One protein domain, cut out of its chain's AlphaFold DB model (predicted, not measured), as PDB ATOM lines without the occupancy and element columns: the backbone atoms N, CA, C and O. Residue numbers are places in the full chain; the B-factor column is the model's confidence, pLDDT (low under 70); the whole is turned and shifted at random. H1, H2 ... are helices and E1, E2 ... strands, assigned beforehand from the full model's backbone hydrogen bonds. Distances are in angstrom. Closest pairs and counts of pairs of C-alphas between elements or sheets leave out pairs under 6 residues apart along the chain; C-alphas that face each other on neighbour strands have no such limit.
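This is residues 52 to 108 of the 108 residues of an uncharacterized protein of Pontiella desulfatans (UniProt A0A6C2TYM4). Picture an open bracket: a small sheet of three strands, E1, E2 and E3, makes one side, the short helices H1 and H2 step away from it at the end of E3, and a tail from residue 97 to 108 runs back on the other side, its residues 102 to 108 standing free. A second loose piece, residues 72 to 77 in the loop between E2 and E3, sticks out free of the rest. The printed part has 57 residues, with three named strands and two named helices in the order E1 E2 E3 H1 H2; the sheet has the order E1 - E2 - E3 and is antiparallel throughout. The class is mixed, helices and strands, with 28 residues in named elements, under half of those printed. The whole is only just loose, close to compact, with a radius of gyration of the C-alphas of 12.5 A, and only just elongated, spanning 34 by 23 by 19 A.

Begin with E1, residues 52 to 56, and go on to E2, residues 63 to 70, which is its antiparallel neighbour at 157 degrees between their directions. The two form a hairpin; look at C-alphas 52 and 69, which face each other at 4.6 A, and at N 55 and O 65, 2.9 A apart and within hydrogen-bond range, as are N 67 and O 53 at 3.0 A. E2 bends by 51 degrees at residue 67. Next comes E3, residues 81 to 83, antiparallel to E2 at 137 degrees and forming a second hairpin with it; C-alphas 65 and 81 face each other at 4.5 A, and N 64 and O 82 are within hydrogen-bond range at 2.9 A. These strands make a meander, each the antiparallel neighbour of the one before, with E1 and E3 as edge strands and E2 as the inner strand. H1, residues 84 to 87, follows E3 by a tight link and only grazes the sheet, with its residues 84 to 86; its closest C-alpha to E2 is that of Ala 84, 5.8 A from that of Ile 63. H2, residues 89 to 96, also only grazes the sheet, with its residues 89 to 96. H1 and H2 are close but not clearly touching, their closest C-alphas being those of Ala 84 and Leu 92, 6.2 A apart. In H2 every O i to N i+4 pair is within hydrogen-bond range; H1 is too short for such a pair, and its one O i to N i+3 pair is not within range.

Find C-alpha 52 at (3.156, 12.876, 82.832); from there E1 runs 13.2 A to C-alpha 56. E2, the longest strand, starts at C-alpha 63, at (-5.076, 22.911, 74.681), and covers 20.7 A to C-alpha 70. E3, residues 81 to 83, and H1, residues 84 to 87, are short. H2, the longest helix, runs 10.7 A from C-alpha 89 to C-alpha 96, which you find at (-13.251, 14.860, 78.226).

The two C-alphas farthest apart are those of Asp 59 and Asn 108, at 39.8 A. Without the stretches that stand free, the body has 44 residues and spans 25 by 23 by 18 A. The printed part has no cut and ends at the chain's last residue, Asn 108. No link is long: E1 to E2 and E2 to E3 are short, E3 to H1 and H1 to H2 tight. Read the B-factor column for the model's confidence: the mean pLDDT of the printed part is 84.7, and it falls under 70 at residues 73 to 77 and 107 to 108.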
ATOM      1  N   ALA A  52       3.429  11.503  83.250       92.50
ATOM      2  CA  ALA A  52       3.156  12.876  82.832       92.50
ATOM      3  C   ALA A  52       1.782  13.338  83.333       92.50
ATOM      4  O   ALA A  52       0.806  12.591  83.242       92.50
ATOM      5  N   VAL A  53       1.700  14.581  83.812       93.88
ATOM      6  CA  VAL A  53       0.440  15.241  84.176       93.88
ATOM      7  C   VAL A  53       0.162  16.370  83.197       93.88
ATOM      8  O   VAL A  53       0.848  17.398  83.175       93.88
ATOM      9  N   TRP A  54      -0.896  16.175  82.417       91.25
ATOM     10  CA  TRP A  54      -1.430  17.162  81.491       91.25
ATOM     11  C   TRP A  54      -2.672  17.812  82.091       91.25
ATOM     12  O   TRP A  54      -3.561  17.117  82.582       91.25
ATOM     13  N   GLN A  55      -2.746  19.137  82.029       91.19
ATOM     14  CA  GLN A  55      -3.924  19.897  82.435       91.19
ATOM     15  C   GLN A  55      -4.577  20.533  81.208       91.19
ATOM     16  O   GLN A  55      -3.879  21.027  80.322       91.19
ATOM     17  N   MET A  56      -5.910  20.517  81.148       88.81
ATOM     18  CA  MET A  56      -6.629  21.323  80.160       88.81
ATOM     19  C   MET A  56      -6.465  22.795  80.506       88.81
ATOM     20  O   MET A  56      -6.632  23.185  81.662       88.81
ATOM     21  N   ASP A  57      -6.164  23.602  79.496       88.69
ATOM     22  CA  ASP A  57      -6.150  25.042  79.670       88.69
ATOM     23  C   ASP A  57      -7.572  25.529  80.023       88.69
ATOM     24  O   ASP A  57      -8.534  25.172  79.331       88.69
ATOM     25  N   PRO A  58      -7.739  26.309  81.107       85.88
ATOM     26  CA  PRO A  58      -9.055  26.754  81.557       85.88
ATOM     27  C   PRO A  58      -9.738  27.698  80.558       85.88
ATOM     28  O   PRO A  58     -10.967  27.768  80.538       85.88
ATOM     29  N   ASP A  59      -8.959  28.389  79.724       89.94
ATOM     30  CA  ASP A  59      -9.445  29.326  78.716       89.94
ATOM     31  C   ASP A  59      -9.563  28.671  77.325       89.94
ATOM     32  O   ASP A  59     -10.217  29.223  76.435       89.94
ATOM     33  N   ALA A  60      -8.973  27.485  77.127       87.38
ATOM     34  CA  ALA A  60      -8.982  26.753  75.861       87.38
ATOM     35  C   ALA A  60      -8.968  25.223  76.059       87.38
ATOM     36  O   ALA A  60      -7.917  24.589  76.089       87.38
ATOM     37  N   SER A  61     -10.148  24.596  76.091       81.94
ATOM     38  CA  SER A  61     -10.320  23.153  76.363       81.94
ATOM     39  C   SER A  61      -9.699  22.193  75.334       81.94
ATOM     40  O   SER A  61      -9.657  20.982  75.556       81.94
ATOM     41  N   GLU A  62      -9.231  22.710  74.202       86.44
ATOM     42  CA  GLU A  62      -8.489  21.978  73.169       86.44
ATOM     43  C   GLU A  62      -6.972  21.976  73.396       86.44
ATOM     44  O   GLU A  62      -6.250  21.226  72.735       86.44
ATOM     45  N   ILE A  63      -6.486  22.796  74.331       89.69
ATOM     46  CA  ILE A  63      -5.076  22.911  74.681       89.69
ATOM     47  C   ILE A  63      -4.805  22.082  75.934       89.69
ATOM     48  O   ILE A  63      -5.419  22.287  76.981       89.69
ATOM     49  N   LEU A  64      -3.842  21.168  75.827       90.94
ATOM     50  CA  LEU A  64      -3.253  20.483  76.973       90.94
ATOM     51  C   LEU A  64      -1.899  21.111  77.295       90.94
ATOM     52  O   LEU A  64      -1.065  21.314  76.410       90.94
ATOM     53  N   VAL A  65      -1.696  21.404  78.574       91.62
ATOM     54  CA  VAL A  65      -0.457  21.945  79.130       91.62
ATOM     55  C   VAL A  65       0.231  20.845  79.927       91.62
ATOM     56  O   VAL A  65      -0.371  20.280  80.843       91.62
ATOM     57  N   LEU A  66       1.477  20.528  79.580       91.69
ATOM     58  CA  LEU A  66       2.304  19.630  80.376       91.69
ATOM     59  C   LEU A  66       2.756  20.386  81.618       91.69
ATOM     60  O   LEU A  66       3.488  21.364  81.518       91.69
ATOM     61  N   THR A  67       2.311  19.930  82.782       93.62
ATOM     62  CA  THR A  67       2.632  20.591  84.056       93.62
ATOM     63  C   THR A  67       3.717  19.857  84.825       93.62
ATOM     64  O   THR A  67       4.571  20.497  85.423       93.62
ATOM     65  N   HIS A  68       3.713  18.524  84.772       94.38
ATOM     66  CA  HIS A  68       4.667  17.693  85.499       94.38
ATOM     67  C   HIS A  68       5.094  16.502  84.647       94.38
ATOM     68  O   HIS A  68       4.263  15.862  83.993       94.38
ATOM     69  N   LEU A  69       6.389  16.193  84.671       92.62
ATOM     70  CA  LEU A  69       6.989  15.083  83.943       92.62
ATOM     71  C   LEU A  69       8.036  14.405  84.825       92.62
ATOM     72  O   LEU A  69       9.020  15.027  85.218       92.62
ATOM     73  N   TYR A  70       7.852  13.114  85.074       92.94
ATOM     74  CA  TYR A  70       8.847  12.256  85.698       92.94
ATOM     75  C   TYR A  70       9.293  11.194  84.700       92.94
ATOM     76  O   TYR A  70       8.458  10.453  84.192       92.94
ATOM     77  N   GLY A  71      10.593  11.096  84.438       88.75
ATOM     78  CA  GLY A  71      11.187  10.084  83.563       88.75
ATOM     79  C   GLY A  71      12.416  10.621  82.828       88.75
ATOM     80  O   GLY A  71      12.879  11.727  83.129       88.75
ATOM     81  N   PRO A  72      12.991   9.856  81.885       80.06
ATOM     82  CA  PRO A  72      14.114  10.332  81.099       80.06
ATOM     83  C   PRO A  72      13.706  11.596  80.344       80.06
ATOM     84  O   PRO A  72      12.648  11.636  79.715       80.06
ATOM     85  N   LEU A  73      14.564  12.621  80.397       64.75
ATOM     86  CA  LEU A  73      14.446  13.790  79.531       64.75
ATOM     87  C   LEU A  73      14.361  13.274  78.094       64.75
ATOM     88  O   LEU A  73      15.319  12.681  77.586       64.75
ATOM     89  N   LEU A  74      13.187  13.428  77.480       64.62
ATOM     90  CA  LEU A  74      13.000  13.059  76.089       64.62
ATOM     91  C   LEU A  74      14.032  13.837  75.266       64.62
ATOM     92  O   LEU A  74      14.323  15.002  75.532       64.62
ATOM     93  N   THR A  75      14.676  13.142  74.328       57.69
ATOM     94  CA  THR A  75      15.757  13.726  73.513       57.69
ATOM     95  C   THR A  75      15.258  14.877  72.638       57.69
ATOM     96  O   THR A  75      16.042  15.745  72.261       57.69
ATOM     97  N   GLU A  76      13.953  14.897  72.373       63.69
ATOM     98  CA  GLU A  76      13.200  16.030  71.856       63.69
ATOM     99  C   GLU A  76      12.438  16.689  73.013       63.69
ATOM    100  O   GLU A  76      11.829  15.999  73.834       63.69
ATOM    101  N   GLU A  77      12.477  18.020  73.084       67.56
ATOM    102  CA  GLU A  77      11.717  18.781  74.077       67.56
ATOM    103  C   GLU A  77      10.226  18.473  73.910       67.56
ATOM    104  O   GLU A  77       9.631  18.756  72.867       67.56
ATOM    105  N   VAL A  78       9.613  17.878  74.937       73.56
ATOM    106  CA  VAL A  78       8.158  17.719  74.960       73.56
ATOM    107  C   VAL A  78       7.552  19.114  74.918       73.56
ATOM    108  O   VAL A  78       7.911  19.940  75.760       73.56
ATOM    109  N   PRO A  79       6.647  19.409  73.972       79.81
ATOM    110  CA  PRO A  79       6.028  20.718  73.924       79.81
ATOM    111  C   PRO A  79       5.257  20.963  75.225       79.81
ATOM    112  O   PRO A  79       4.362  20.195  75.573       79.81
ATOM    113  N   GLU A  80       5.579  22.060  75.919       83.62
ATOM    114  CA  GLU A  80       4.883  22.475  77.148       83.62
ATOM    115  C   GLU A  80       3.377  22.646  76.921       83.62
ATOM    116  O   GLU A  80       2.570  22.469  77.830       83.62
ATOM    117  N   ARG A  81       2.985  23.007  75.694       88.31
ATOM    118  CA  ARG A  81       1.598  23.228  75.289       88.31
ATOM    119  C   ARG A  81       1.343  22.555  73.956       88.31
ATOM    120  O   ARG A  81       2.108  22.735  73.009       88.31
ATOM    121  N   MET A  82       0.232  21.841  73.860       88.12
ATOM    122  CA  MET A  82      -0.162  21.152  72.641       88.12
ATOM    123  C   MET A  82      -1.650  21.321  72.348       88.12
ATOM    124  O   MET A  82      -2.478  21.313  73.256       88.12
ATOM    125  N   VAL A  83      -1.989  21.431  71.064       89.06
ATOM    126  CA  VAL A  83      -3.380  21.406  70.601       89.06
ATOM    127  C   VAL A  83      -3.800  19.939  70.486       89.06
ATOM    128  O   VAL A  83      -3.491  19.249  69.514       89.06
ATOM    129  N   ALA A  84      -4.450  19.421  71.525       85.50
ATOM    130  CA  ALA A  84      -4.772  18.002  71.650       85.50
ATOM    131  C   ALA A  84      -5.766  17.523  70.585       85.50
ATOM    132  O   ALA A  84      -5.696  16.373  70.157       85.50
ATOM    133  N   SER A  85      -6.644  18.412  70.112       84.81
ATOM    134  CA  SER A  85      -7.575  18.128  69.017       84.81
ATOM    135  C   SER A  85      -6.870  17.896  67.675       84.81
ATOM    136  O   SER A  85      -7.393  17.164  66.838       84.81
ATOM    137  N   GLU A  86      -5.677  18.464  67.476       89.50
ATOM    138  CA  GLU A  86      -4.879  18.273  66.261       89.50
ATOM    139  C   GLU A  86      -3.993  17.025  66.340       89.50
ATOM    140  O   GLU A  86      -3.874  16.292  65.359       89.50
ATOM    141  N   LEU A  87      -3.386  16.766  67.503       84.94
ATOM    142  CA  LEU A  87      -2.425  15.670  67.668       84.94
ATOM    143  C   LEU A  87      -3.086  14.338  68.049       84.94
ATOM    144  O   LEU A  87      -2.739  13.297  67.492       84.94
ATOM    145  N   PHE A  88      -4.046  14.356  68.979       85.50
ATOM    146  CA  PHE A  88      -4.667  13.152  69.543       85.50
ATOM    147  C   PHE A  88      -6.192  13.313  69.736       85.50
ATOM    148  O   PHE A  88      -6.691  13.173  70.856       85.50
ATOM    149  N   PRO A  89      -6.971  13.560  68.663       87.88
ATOM    150  CA  PRO A  89      -8.399  13.887  68.763       87.88
ATOM    151  C   PRO A  89      -9.231  12.824  69.495       87.88
ATOM    152  O   PRO A  89     -10.088  13.159  70.307       87.88
ATOM    153  N   TRP A  90      -8.955  11.538  69.256       90.44
ATOM    154  CA  TRP A  90      -9.678  10.446  69.915       90.44
ATOM    155  C   TRP A  90      -9.350  10.355  71.415       90.44
ATOM    156  O   TRP A  90     -10.221  10.032  72.218       90.44
ATOM    157  N   ALA A  91      -8.101  10.637  71.805       87.94
ATOM    158  CA  ALA A  91      -7.679  10.581  73.200       87.94
ATOM    159  C   ALA A  91      -8.277  11.760  73.974       87.94
ATOM    160  O   ALA A  91      -8.746  11.581  75.095       87.94
ATOM    161  N   LEU A  92      -8.337  12.938  73.342       88.44
ATOM    162  CA  LEU A  92      -9.010  14.108  73.897       88.44
ATOM    163  C   LEU A  92     -10.488  13.819  74.196       88.44
ATOM    164  O   LEU A  92     -10.944  14.105  75.301       88.44
ATOM    165  N   GLU A  93     -11.218  13.197  73.264       89.81
ATOM    166  CA  GLU A  93     -12.621  12.810  73.477       89.81
ATOM    167  C   GLU A  93     -12.778  11.868  74.684       89.81
ATOM    168  O   GLU A  93     -13.689  12.033  75.497       89.81
ATOM    169  N   LYS A  94     -11.869  10.901  74.850       91.06
ATOM    170  CA  LYS A  94     -11.869   9.991  76.006       91.06
ATOM    171  C   LYS A  94     -11.625  10.729  77.322       91.06
ATOM    172  O   LYS A  94     -12.396  10.551  78.264       91.06
ATOM    173  N   VAL A  95     -10.618  11.600  77.370       88.06
ATOM    174  CA  VAL A  95     -10.297  12.402  78.562       88.06
ATOM    175  C   VAL A  95     -11.465  13.312  78.948       88.06
ATOM    176  O   VAL A  95     -11.843  13.350  80.116       88.06
ATOM    177  N   GLN A  96     -12.092  13.990  77.981       86.81
ATOM    178  CA  GLN A  96     -13.251  14.860  78.226       86.81
ATOM    179  C   GLN A  96     -14.462  14.101  78.793       86.81
ATOM    180  O   GLN A  96     -15.249  14.671  79.548       86.81
ATOM    181  N   ASN A  97     -14.584  12.808  78.485       91.00
ATOM    182  CA  ASN A  97     -15.613  11.922  79.029       91.00
ATOM    183  C   ASN A  97     -15.198  11.215  80.337       91.00
ATOM    184  O   ASN A  97     -15.945  10.375  80.837       91.00
ATOM    185  N   ASN A  98     -14.049  11.572  80.930       90.38
ATOM    186  CA  ASN A  98     -13.455  10.919  82.107       90.38
ATOM    187  C   ASN A  98     -13.191   9.416  81.905       90.38
ATOM    188  O   ASN A  98     -13.296   8.618  82.840       90.38
ATOM    189  N   GLU A  99     -12.859   9.018  80.678       93.81
ATOM    190  CA  GLU A  99     -12.549   7.635  80.336       93.81
ATOM    191  C   GLU A  99     -11.041   7.376  80.386       93.81
ATOM    192  O   GLU A  99     -10.237   8.107  79.805       93.81
ATOM    193  N   VAL A 100     -10.659   6.275  81.036       92.75
ATOM    194  CA  VAL A 100      -9.292   5.746  80.972       92.75
ATOM    195  C   VAL A 100      -9.109   5.010  79.648       92.75
ATOM    196  O   VAL A 100      -9.947   4.194  79.260       92.75
ATOM    197  N   PHE A 101      -7.986   5.250  78.974       90.75
ATOM    198  CA  PHE A 101      -7.574   4.496  77.796       90.75
ATOM    199  C   PHE A 101      -6.193   3.874  78.012       90.75
ATOM    200  O   PHE A 101      -5.354   4.415  78.727       90.75
ATOM    201  N   VAL A 102      -5.965   2.722  77.383       91.00
ATOM    202  CA  VAL A 102      -4.692   1.996  77.424       91.00
ATOM    203  C   VAL A 102      -4.214   1.821  75.996       91.00
ATOM    204  O   VAL A 102      -4.964   1.356  75.136       91.00
ATOM    205  N   LEU A 103      -2.965   2.199  75.749       85.38
ATOM    206  CA  LEU A 103      -2.303   1.980  74.475       85.38
ATOM    207  C   LEU A 103      -1.394   0.768  74.599       85.38
ATOM    208  O   LEU A 103      -0.519   0.718  75.460       85.38
ATOM    209  N   SER A 104      -1.613  -0.220  73.737       85.25
ATOM    210  CA  SER A 104      -0.642  -1.288  73.548       85.25
ATOM    211  C   SER A 104       0.592  -0.718  72.864       85.25
ATOM    212  O   SER A 104       0.468   0.110  71.958       85.25
ATOM    213  N   SER A 105       1.767  -1.213  73.250       81.12
ATOM    214  CA  SER A 105       2.982  -0.978  72.475       81.12
ATOM    215  C   SER A 105       2.719  -1.319  71.009       81.12
ATOM    216  O   SER A 105       2.144  -2.367  70.698       81.12
ATOM    217  N   THR A 106       3.121  -0.435  70.102       73.88
ATOM    218  CA  THR A 106       3.199  -0.772  68.684       73.88
ATOM    219  C   THR A 106       4.479  -1.574  68.485       73.88
ATOM    220  O   THR A 106       5.469  -1.054  67.973       73.88
ATOM    221  N   GLU A 107       4.502  -2.814  68.972       61.84
ATOM    222  CA  GLU A 107       5.585  -3.734  68.643       61.84
ATOM    223  C   GLU A 107       5.602  -3.949  67.126       61.84
ATOM    224  O   GLU A 107       4.589  -4.321  66.524       61.84
ATOM    225  N   ASN A 108       6.763  -3.699  66.523       43.44
ATOM    226  CA  ASN A 108       7.165  -4.224  65.227       43.44
ATOM    227  C   ASN A 108       8.622  -4.674  65.333       43.44
ATOM    228  O   ASN A 108       9.409  -3.925  65.958       43.44
TER     229      ASN A 108